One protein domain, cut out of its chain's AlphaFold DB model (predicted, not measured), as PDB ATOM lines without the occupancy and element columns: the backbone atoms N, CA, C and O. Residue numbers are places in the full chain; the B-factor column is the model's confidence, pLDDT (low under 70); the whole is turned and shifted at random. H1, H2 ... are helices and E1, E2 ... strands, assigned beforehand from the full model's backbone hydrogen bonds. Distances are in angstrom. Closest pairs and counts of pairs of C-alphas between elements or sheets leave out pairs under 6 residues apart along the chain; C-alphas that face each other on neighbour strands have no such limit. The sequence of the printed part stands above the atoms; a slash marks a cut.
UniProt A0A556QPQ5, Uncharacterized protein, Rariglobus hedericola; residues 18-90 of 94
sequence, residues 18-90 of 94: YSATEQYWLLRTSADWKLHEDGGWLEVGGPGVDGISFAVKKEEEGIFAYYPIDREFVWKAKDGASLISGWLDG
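This is residues 18 to 90 of the 94 residues of an uncharacterized protein of Rariglobus hedericola (UniProt A0A556QPQ5). One strongly twisted sheet of five antiparallel strands, E2 to E6, makes the main body, and a single helix, H1, follows straight after its last strand and stands up from the sheet near the end of E6. Strand E1, with residues 18 to 19 folded back beside it, lies beyond the end of E3, so that E1 and H1 share one end of the longest axis and the link from E2 to E3 lies at the other. The printed part has 73 residues, with six named strands and one named helix in the order E1 E2 E3 E4 E5 E6 H1; the sheet runs E2 E3 E4 E5 E6, and the class is mixed, helices and strands. The whole is compact, with a radius of gyration of the C-alphas of 11.6 A and spans of 34 by 26 by 20 A.

The sheet begins with E2, residues 34 to 36, 6.3 A from first to last C-alpha; C-alpha 34 is at (215.130, 206.547, 122.860). E3, residues 41 to 45, is 12.2 A long, and E4, residues 53 to 57, is 12.5 A. E5, residues 63 to 67, is 13.0 A long. E6, residues 72 to 77, is the longest strand by residues, 15.5 A, and ends with C-alpha 77 at (216.433, 193.684, 137.082). H1, residues 80 to 88, is 12.2 A long and ends with C-alpha 88 at (229.201, 195.096, 138.518). E1, residues 24 to 27, comes before the sheet in the chain and is 8.7 A long.

The five strands E2 to E6 form a meander, each strand the antiparallel neighbour of the one before, and each two that follow each other form a hairpin. E2 and E6 are the edge strands. E2 and E3 stand at 151 degrees, with N 43 and O 34 within hydrogen-bond range at 2.8 A. E3 and E4 stand at 142 degrees, with N 42 and O 56 at 2.8 A. E4 and E5 stand at 126 degrees, with N 55 and O 64 at 2.8 A. E5 and E6 stand at 148 degrees, with N 65 and O 74 at 2.8 A and N 67 and O 72 at 2.9 A. From edge to edge the strands' lines turn by 134 degrees. H1 is on the sheet and lies over E6. Its height over the sheet is 7.1 A, over a local plane fitted to only 6 of the sheet's C-alphas, and its line rises 59 degrees out of that plane: it stands up from the sheet. The closest C-alphas of H1 and E6 are those of Leu 83 and Ala 77, 5.2 A apart. In H1 every O i to N i+4 pair is within hydrogen-bond range. E1 pairs with no named strand, but residues 18 to 19 pair with its residues 24 to 25, antiparallel. The closest C-alphas of E1 and E3 are those of Leu 27 and Gly 45, 4.2 A apart. Those of E1 and H1 are Leu 26 and Ile 84, 7.7 A apart. E1 is apart from E2, E5 and E6.

The two C-alphas farthest apart are those of Thr 21 and Asp 38, 34.0 A. The first and last printed C-alphas, those of Tyr 18 and Gly 90, are 16.0 A apart. The printed part has no cut. The links from E2 to E3, E4 to E5, E5 to E6 and E6 to H1 are tight; those from E1 to E2, with 6 residues, and from E3 to E4, with 7 residues, are short, and no link is long. The mean pLDDT of the printed part is 94.0, and no printed residue is under 70.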
ATOM      1  N   TYR A  18     227.839 205.405 133.857       95.38
ATOM      2  CA  TYR A  18     228.992 205.041 133.045       95.38
ATOM      3  C   TYR A  18     229.818 203.994 133.782       95.38
ATOM      4  O   TYR A  18     230.284 204.240 134.897       95.38
ATOM      5  N   SER A  19     230.021 202.842 133.151       91.06
ATOM      6  CA  SER A  19     230.859 201.796 133.716       91.06
ATOM      7  C   SER A  19     232.305 202.008 133.287       91.06
ATOM      8  O   SER A  19     232.649 201.882 132.113       91.06
ATOM      9  N   ALA A  20     233.164 202.381 134.238       90.44
ATOM     10  CA  ALA A  20     234.559 202.710 133.949       90.44
ATOM     11  C   ALA A  20     235.383 201.489 133.510       90.44
ATOM     12  O   ALA A  20     236.310 201.637 132.714       90.44
ATOM     13  N   THR A  21     235.039 200.304 134.015       87.88
ATOM     14  CA  THR A  21     235.736 199.048 133.712       87.88
ATOM     15  C   THR A  21     235.527 198.640 132.256       87.88
ATOM     16  O   THR A  21     236.484 198.322 131.557       87.88
ATOM     17  N   GLU A  22     234.289 198.703 131.778       87.19
ATOM     18  CA  GLU A  22     233.893 198.266 130.441       87.19
ATOM     19  C   GLU A  22     233.836 199.420 129.424       87.19
ATOM     20  O   GLU A  22     233.685 199.194 128.227       87.19
ATOM     21  N   GLN A  23     234.021 200.658 129.893       90.38
ATOM     22  CA  GLN A  23     234.130 201.883 129.098       90.38
ATOM     23  C   GLN A  23     232.895 202.218 128.245       90.38
ATOM     24  O   GLN A  23     233.006 202.749 127.139       90.38
ATOM     25  N   TYR A  24     231.696 201.963 128.773       90.50
ATOM     26  CA  TYR A  24     230.441 202.371 128.138       90.50
ATOM     27  C   TYR A  24     229.378 202.811 129.149       90.50
ATOM     28  O   TYR A  24     229.454 202.560 130.354       90.50
ATOM     29  N   TRP A  25     228.345 203.477 128.635       94.50
ATOM     30  CA  TRP A  25     227.151 203.843 129.391       94.50
ATOM     31  C   TRP A  25     226.218 202.643 129.539       94.50
ATOM     32  O   TRP A  25     225.426 202.364 128.638       94.50
ATOM     33  N   LEU A  26     226.298 201.960 130.685       95.81
ATOM     34  CA  LEU A  26     225.379 200.874 131.033       95.81
ATOM     35  C   LEU A  26     223.936 201.391 131.035       95.81
ATOM     36  O   LEU A  26     223.049 200.797 130.428       95.81
ATOM     37  N   LEU A  27     223.734 202.547 131.667       96.81
ATOM     38  CA  LEU A  27     222.515 203.345 131.592       96.81
ATOM     39  C   LEU A  27     222.894 204.719 131.055       96.81
ATOM     40  O   LEU A  27     223.793 205.358 131.589       96.81
ATOM     41  N   ARG A  28     222.243 205.184 129.997       96.56
ATOM     42  CA  ARG A  28     222.496 206.513 129.433       96.56
ATOM     43  C   ARG A  28     221.753 207.582 130.223       96.56
ATOM     44  O   ARG A  28     220.810 207.288 130.961       96.56
ATOM     45  N   THR A  29     222.175 208.827 130.037       95.19
ATOM     46  CA  THR A  29     221.452 209.978 130.581       95.19
ATOM     47  C   THR A  29     220.043 210.048 129.992       95.19
ATOM     48  O   THR A  29     219.815 209.593 128.868       95.19
ATOM     49  N   SER A  30     219.094 210.635 130.720       93.81
ATOM     50  CA  SER A  30     217.705 210.760 130.251       93.81
ATOM     51  C   SER A  30     217.557 211.578 128.966       93.81
ATOM     52  O   SER A  30     216.590 211.388 128.229       93.81
ATOM     53  N   ALA A  31     218.535 212.433 128.650       93.06
ATOM     54  CA  ALA A  31     218.605 213.163 127.386       93.06
ATOM     55  C   ALA A  31     218.861 212.249 126.171       93.06
ATOM     56  O   ALA A  31     218.510 212.614 125.052       93.06
ATOM     57  N   ASP A  32     219.435 211.064 126.394       95.19
ATOM     58  CA  ASP A  32     219.810 210.100 125.355       95.19
ATOM     59  C   ASP A  32     218.882 208.874 125.307       95.19
ATOM     60  O   ASP A  32     219.149 207.910 124.575       95.19
ATOM     61  N   TRP A  33     217.812 208.868 126.107       94.94
ATOM     62  CA  TRP A  33     216.814 207.803 126.064       94.94
ATOM     63  C   TRP A  33     216.058 207.838 124.739       94.94
ATOM     64  O   TRP A  33     215.687 208.904 124.243       94.94
ATOM     65  N   LYS A  34     215.809 206.660 124.158       94.62
ATOM     66  CA  LYS A  34     215.130 206.547 122.860       94.62
ATOM     67  C   LYS A  34     213.792 205.856 123.022       94.62
ATOM     68  O   LYS A  34     213.725 204.710 123.464       94.62
ATOM     69  N   LEU A  35     212.727 206.558 122.656       94.00
ATOM     70  CA  LEU A  35     211.385 205.997 122.629       94.00
ATOM     71  C   LEU A  35     211.194 205.180 121.350       94.00
ATOM     72  O   LEU A  35     211.328 205.708 120.248       94.00
ATOM     73  N   HIS A  36     210.836 203.910 121.506       92.88
ATOM     74  CA  HIS A  36     210.453 203.029 120.407       92.88
ATOM     75  C   HIS A  36     208.927 202.925 120.385       92.88
ATOM     76  O   HIS A  36     208.345 202.029 120.998       92.88
ATOM     77  N   GLU A  37     208.271 203.886 119.723       85.25
ATOM     78  CA  GLU A  37     206.805 204.042 119.737       85.25
ATOM     79  C   GLU A  37     206.073 202.789 119.248       85.25
ATOM     80  O   GLU A  37     205.178 202.306 119.942       85.25
ATOM     81  N   ASP A  38     206.522 202.217 118.129       84.50
ATOM     82  CA  ASP A  38     205.946 201.006 117.530       84.50
ATOM     83  C   ASP A  38     206.043 199.779 118.450       84.50
ATOM     84  O   ASP A  38     205.240 198.853 118.354       84.50
ATOM     85  N   GLY A  39     207.038 199.763 119.344       81.31
ATOM     86  CA  GLY A  39     207.270 198.670 120.285       81.31
ATOM     87  C   GLY A  39     206.732 198.923 121.694       81.31
ATOM     88  O   GLY A  39     206.695 197.995 122.498       81.31
ATOM     89  N   GLY A  40     206.349 200.158 122.029       90.56
ATOM     90  CA  GLY A  40     205.885 200.508 123.374       90.56
ATOM     91  C   GLY A  40     206.952 200.364 124.468       90.56
ATOM     92  O   GLY A  40     206.613 200.086 125.621       90.56
ATOM     93  N   TRP A  41     208.229 200.558 124.131       94.25
ATOM     94  CA  TRP A  41     209.351 200.457 125.067       94.25
ATOM     95  C   TRP A  41     210.316 201.642 124.930       94.25
ATOM     96  O   TRP A  41     210.332 202.355 123.925       94.25
ATOM     97  N   LEU A  42     211.095 201.873 125.979       95.44
ATOM     98  CA  LEU A  42     212.066 202.948 126.091       95.44
ATOM     99  C   LEU A  42     213.463 202.353 126.246       95.44
ATOM    100  O   LEU A  42     213.707 201.587 127.174       95.44
ATOM    101  N   GLU A  43     214.374 202.717 125.355       96.19
ATOM    102  CA  GLU A  43     215.788 202.367 125.438       96.19
ATOM    103  C   GLU A  43     216.487 203.290 126.435       96.19
ATOM    104  O   GLU A  43     216.566 204.502 126.218       96.19
ATOM    105  N   VAL A  44     217.014 202.711 127.513       96.56
ATOM    106  CA  VAL A  44     217.649 203.451 128.617       96.56
ATOM    107  C   VAL A  44     219.157 203.228 128.703       96.56
ATOM    108  O   VAL A  44     219.831 203.872 129.500       96.56
ATOM    109  N   GLY A  45     219.718 202.336 127.885       96.44
ATOM    110  CA  GLY A  45     221.145 202.025 127.879       96.44
ATOM    111  C   GLY A  45     221.446 200.714 127.172       96.44
ATOM    112  O   GLY A  45     220.666 200.269 126.332       96.44
ATOM    113  N   GLY A  46     222.572 200.093 127.499       96.31
ATOM    114  CA  GLY A  46     222.924 198.782 126.971       96.31
ATOM    115  C   GLY A  46     224.346 198.352 127.331       96.31
ATOM    116  O   GLY A  46     225.148 199.174 127.773       96.31
ATOM    117  N   PRO A  47     224.678 197.073 127.109       94.00
ATOM    118  CA  PRO A  47     226.004 196.506 127.363       94.00
ATOM    119  C   PRO A  47     227.068 196.893 126.320       94.00
ATOM    120  O   PRO A  47     228.197 196.429 126.397       94.00
ATOM    121  N   GLY A  48     226.716 197.688 125.303       90.44
ATOM    122  CA  GLY A  48     227.660 198.135 124.271       90.44
ATOM    123  C   GLY A  48     228.067 197.066 123.249       90.44
ATOM    124  O   GLY A  48     228.985 197.304 122.470       90.44
ATOM    125  N   VAL A  49     227.383 195.918 123.221       90.94
ATOM    126  CA  VAL A  49     227.702 194.764 122.364       90.94
ATOM    127  C   VAL A  49     226.453 194.245 121.644       90.94
ATOM    128  O   VAL A  49     225.337 194.418 122.131       90.94
ATOM    129  N   ASP A  50     226.641 193.666 120.455       91.75
ATOM    130  CA  ASP A  50     225.634 192.941 119.654       91.75
ATOM    131  C   ASP A  50     224.312 193.682 119.377       91.75
ATOM    132  O   ASP A  50     223.283 193.082 119.071       91.75
ATOM    133  N   GLY A  51     224.321 195.014 119.484       93.81
ATOM    134  CA  GLY A  51     223.110 195.831 119.386       93.81
ATOM    135  C   GLY A  51     222.111 195.599 120.528       93.81
ATOM    136  O   GLY A  51     221.000 196.129 120.474       93.81
ATOM    137  N   ILE A  52     222.492 194.836 121.557       96.62
ATOM    138  CA  ILE A  52     221.669 194.591 122.738       96.62
ATOM    139  C   ILE A  52     221.461 195.919 123.460       96.62
ATOM    140  O   ILE A  52     222.374 196.739 123.595       96.62
ATOM    141  N   SER A  53     220.236 196.136 123.922       97.25
ATOM    142  CA  SER A  53     219.835 197.364 124.606       97.25
ATOM    143  C   SER A  53     219.095 197.052 125.896       97.25
ATOM    144  O   SER A  53     218.381 196.057 125.973       97.25
ATOM    145  N   PHE A  54     219.218 197.916 126.900       97.19
ATOM    146  CA  PHE A  54     218.346 197.868 128.068       97.19
ATOM    147  C   PHE A  54     217.075 198.667 127.819       97.19
ATOM    148  O   PHE A  54     217.120 199.808 127.353       97.19
ATOM    149  N   ALA A  55     215.949 198.052 128.152       96.44
ATOM    150  CA  ALA A  55     214.618 198.522 127.837       96.44
ATOM    151  C   ALA A  55     213.731 198.590 129.082       96.44
ATOM    152  O   ALA A  55     213.764 197.701 129.933       96.44
ATOM    153  N   VAL A  56     212.889 199.620 129.136       95.62
ATOM    154  CA  VAL A  56     211.750 199.732 130.056       95.62
ATOM    155  C   VAL A  56     210.471 199.671 129.229       95.62
ATOM    156  O   VAL A  56     210.355 200.357 128.213       95.62
ATOM    157  N   LYS A  57     209.501 198.860 129.642       92.88
ATOM    158  CA  LYS A  57     208.219 198.691 128.941       92.88
ATOM    159  C   LYS A  57     207.130 199.515 129.638       92.88
ATOM    160  O   LYS A  57     207.253 199.825 130.820       92.88
ATOM    161  N   LYS A  58     206.074 199.907 128.913       86.81
ATOM    162  CA  LYS A  58     204.962 200.697 129.494       86.81
ATOM    163  C   LYS A  58     204.174 199.929 130.558       86.81
ATOM    164  O   LYS A  58     203.792 200.498 131.572       86.81
ATOM    165  N   GLU A  59     203.921 198.648 130.309       85.25
ATOM    166  CA  GLU A  59     202.988 197.829 131.100       85.25
ATOM    167  C   GLU A  59     203.687 196.784 131.980       85.25
ATOM    168  O   GLU A  59     203.033 196.080 132.744       85.25
ATOM    169  N   GLU A  60     205.015 196.681 131.890       90.31
ATOM    170  CA  GLU A  60     205.800 195.698 132.635       90.31
ATOM    171  C   GLU A  60     206.897 196.393 133.434       90.31
ATOM    172  O   GLU A  60     207.717 197.135 132.887       90.31
ATOM    173  N   GLU A  61     206.902 196.139 134.741       91.12
ATOM    174  CA  GLU A  61     207.910 196.674 135.647       91.12
ATOM    175  C   GLU A  61     209.255 195.964 135.474       91.12
ATOM    176  O   GLU A  61     209.337 194.745 135.298       91.12
ATOM    177  N   GLY A  62     210.323 196.747 135.595       94.44
ATOM    178  CA  GLY A  62     211.692 196.268 135.517       94.44
ATOM    179  C   GLY A  62     212.433 196.732 134.272       94.44
ATOM    180  O   GLY A  62     211.940 197.503 133.445       94.44
ATOM    181  N   ILE A  63     213.667 196.257 134.185       96.62
ATOM    182  CA  ILE A  63     214.582 196.484 133.081       96.62
ATOM    183  C   ILE A  63     214.813 195.160 132.377       96.62
ATOM    184  O   ILE A  63     215.134 194.140 132.997       96.62
ATOM    185  N   PHE A  64     214.679 195.210 131.063       97.50
ATOM    186  CA  PHE A  64     214.814 194.078 130.167       97.50
ATOM    187  C   PHE A  64     216.035 194.277 129.277       97.50
ATOM    188  O   PHE A  64     216.328 195.401 128.880       97.50
ATOM    189  N   ALA A  65     216.730 193.203 128.923       97.88
ATOM    190  CA  ALA A  65     217.631 193.202 127.780       97.88
ATOM    191  C   ALA A  65     216.819 192.884 126.520       97.88
ATOM    192  O   ALA A  65     216.109 191.880 126.483       97.88
ATOM    193  N   TYR A  66     216.908 193.750 125.516       97.69
ATOM    194  CA  TYR A  66     216.329 193.540 124.197       97.69
ATOM    195  C   TYR A  66     217.370 192.921 123.266       97.69
ATOM    196  O   TYR A  66     218.399 193.544 122.991       97.69
ATOM    197  N   TYR A  67     217.081 191.718 122.772       97.12
ATOM    198  CA  TYR A  67     217.906 190.988 121.815       97.12
ATOM    199  C   TYR A  67     217.362 191.233 120.403       97.12
ATOM    200  O   TYR A  67     216.304 190.702 120.057       97.12
ATOM    201  N   PRO A  68     218.040 192.037 119.562       95.19
ATOM    202  CA  PRO A  68     217.474 192.478 118.287       95.19
ATOM    203  C   PRO A  68     217.340 191.358 117.248       95.19
ATOM    204  O   PRO A  68     216.495 191.469 116.361       95.19
ATOM    205  N   ILE A  69     218.149 190.297 117.355       95.12
ATOM    206  CA  ILE A  69     218.112 189.146 116.441       95.12
ATOM    207  C   ILE A  69     216.804 188.370 116.625       95.12
ATOM    208  O   ILE A  69     216.053 188.198 115.666       95.12
ATOM    209  N   ASP A  70     216.498 187.979 117.863       96.25
ATOM    210  CA  ASP A  70     215.303 187.192 118.198       96.25
ATOM    211  C   ASP A  70     214.072 188.060 118.500       96.25
ATOM    212  O   ASP A  70     212.957 187.558 118.633       96.25
ATOM    213  N   ARG A  71     214.259 189.386 118.570       94.94
ATOM    214  CA  ARG A  71     213.245 190.379 118.964       94.94
ATOM    215  C   ARG A  71     212.652 190.071 120.343       94.94
ATOM    216  O   ARG A  71     211.457 190.252 120.574       94.94
ATOM    217  N   GLU A  72     213.504 189.618 121.258       96.50
ATOM    218  CA  GLU A  72     213.124 189.146 122.588       96.50
ATOM    219  C   GLU A  72     213.451 190.177 123.674       96.50
ATOM    220  O   GLU A  72     214.483 190.846 123.619       96.50
ATOM    221  N   PHE A  73     212.584 190.273 124.687       97.31
ATOM    222  CA  PHE A  73     212.849 190.997 125.929       97.31
ATOM    223  C   PHE A  73     213.062 190.007 127.070       97.31
ATOM    224  O   PHE A  73     212.129 189.317 127.474       97.31
ATOM    225  N   VAL A  74     214.262 189.996 127.642       97.56
ATOM    226  CA  VAL A  74     214.599 189.150 128.792       97.56
ATOM    227  C   VAL A  74     214.704 190.020 130.033       97.56
ATOM    228  O   VAL A  74     215.497 190.957 130.062       97.56
ATOM    229  N   TRP A  75     213.928 189.714 131.071       97.31
ATOM    230  CA  TRP A  75     213.990 190.431 132.347       97.31
ATOM    231  C   TRP A  75     215.389 190.314 132.977       97.31
ATOM    232  O   TRP A  75     215.959 189.222 133.015       97.31
ATOM    233  N   LYS A  76     215.949 191.425 133.473       97.31
ATOM    234  CA  LYS A  76     217.283 191.457 134.108       97.31
ATOM    235  C   LYS A  76     217.266 192.006 135.526       97.31
ATOM    236  O   LYS A  76     218.001 191.515 136.374       97.31
ATOM    237  N   ALA A  77     216.457 193.028 135.785       97.06
ATOM    238  CA  ALA A  77     216.433 193.684 137.082       97.06
ATOM    239  C   ALA A  77     215.093 194.367 137.341       97.06
ATOM    240  O   ALA A  77     214.410 194.792 136.415       97.06
ATOM    241  N   LYS A  78     214.742 194.535 138.616       95.19
ATOM    242  CA  LYS A  78     213.546 195.289 139.024       95.19
ATOM    243  C   LYS A  78     213.694 196.807 138.851       95.19
ATOM    244  O   LYS A  78     212.700 197.487 138.656       95.19
ATOM    245  N   ASP A  79     214.917 197.329 138.931       94.31
ATOM    246  CA  ASP A  79     215.230 198.759 138.896       94.31
ATOM    247  C   ASP A  79     216.680 199.003 138.444       94.31
ATOM    248  O   ASP A  79     217.477 198.067 138.313       94.31
ATOM    249  N   GLY A  80     217.031 200.272 138.203       95.12
ATOM    250  CA  GLY A  80     218.358 200.668 137.733       95.12
ATOM    251  C   GLY A  80     219.464 200.357 138.734       95.12
ATOM    252  O   GLY A  80     220.548 199.946 138.335       95.12
ATOM    253  N   ALA A  81     219.188 200.483 140.035       94.81
ATOM    254  CA  ALA A  81     220.160 200.168 141.080       94.81
ATOM    255  C   ALA A  81     220.503 198.669 141.103       94.81
ATOM    256  O   ALA A  81     221.674 198.303 141.193       94.81
ATOM    257  N   SER A  82     219.493 197.810 140.968       96.50
ATOM    258  CA  SER A  82     219.651 196.357 140.905       96.50
ATOM    259  C   SER A  82     220.382 195.937 139.632       96.50
ATOM    260  O   SER A  82     221.234 195.058 139.700       96.50
ATOM    261  N   LEU A  83     220.109 196.597 138.497       96.88
ATOM    262  CA  LEU A  83     220.860 196.368 137.264       96.88
ATOM    263  C   LEU A  83     222.338 196.725 137.435       96.88
ATOM    264  O   LEU A  83     223.191 195.918 137.094       96.88
ATOM    265  N   ILE A  84     222.641 197.911 137.970       95.69
ATOM    266  CA  ILE A  84     224.023 198.363 138.179       95.69
ATOM    267  C   ILE A  84     224.762 197.404 139.114       95.69
ATOM    268  O   ILE A  84     225.848 196.947 138.777       95.69
ATOM    269  N   SER A  85     224.172 197.077 140.269       96.12
ATOM    270  CA  SER A  85     224.793 196.158 141.229       96.12
ATOM    271  C   SER A  85     225.053 194.795 140.598       96.12
ATOM    272  O   SER A  85     226.179 194.313 140.660       96.12
ATOM    273  N   GLY A  86     224.036 194.213 139.955       96.25
ATOM    274  CA  GLY A  86     224.148 192.888 139.359       96.25
ATOM    275  C   GLY A  86     225.089 192.841 138.156       96.25
ATOM    276  O   GLY A  86     225.733 191.830 137.901       96.25
ATOM    277  N   TRP A  87     225.211 193.945 137.418       95.25
ATOM    278  CA  TRP A  87     226.196 194.061 136.347       95.25
ATOM    279  C   TRP A  87     227.623 194.087 136.907       95.25
ATOM    280  O   TRP A  87     228.480 193.335 136.455       95.25
ATOM    281  N   LEU A  88     227.872 194.923 137.921       93.44
ATOM    282  CA  LEU A  88     229.201 195.096 138.518       93.44
ATOM    283  C   LEU A  88     229.694 193.853 139.272       93.44
ATOM    284  O   LEU A  88     230.899 193.615 139.321       93.44
ATOM    285  N   ASP A  89     228.789 193.080 139.878       94.81
ATOM    286  CA  ASP A  89     229.132 191.832 140.570       94.81
ATOM    287  C   ASP A  89     229.095 190.587 139.662       94.81
ATOM    288  O   ASP A  89     229.485 189.498 140.089       94.81
ATOM    289  N   GLY A  90     228.675 190.751 138.402       94.25
ATOM    290  CA  GLY A  90     228.607 189.692 137.397       94.25
ATOM    291  C   GLY A  90     227.415 188.740 137.534       94.25
ATOM    292  O   GLY A  90     227.354 187.747 136.808       94.25
TER     293      GLY A  90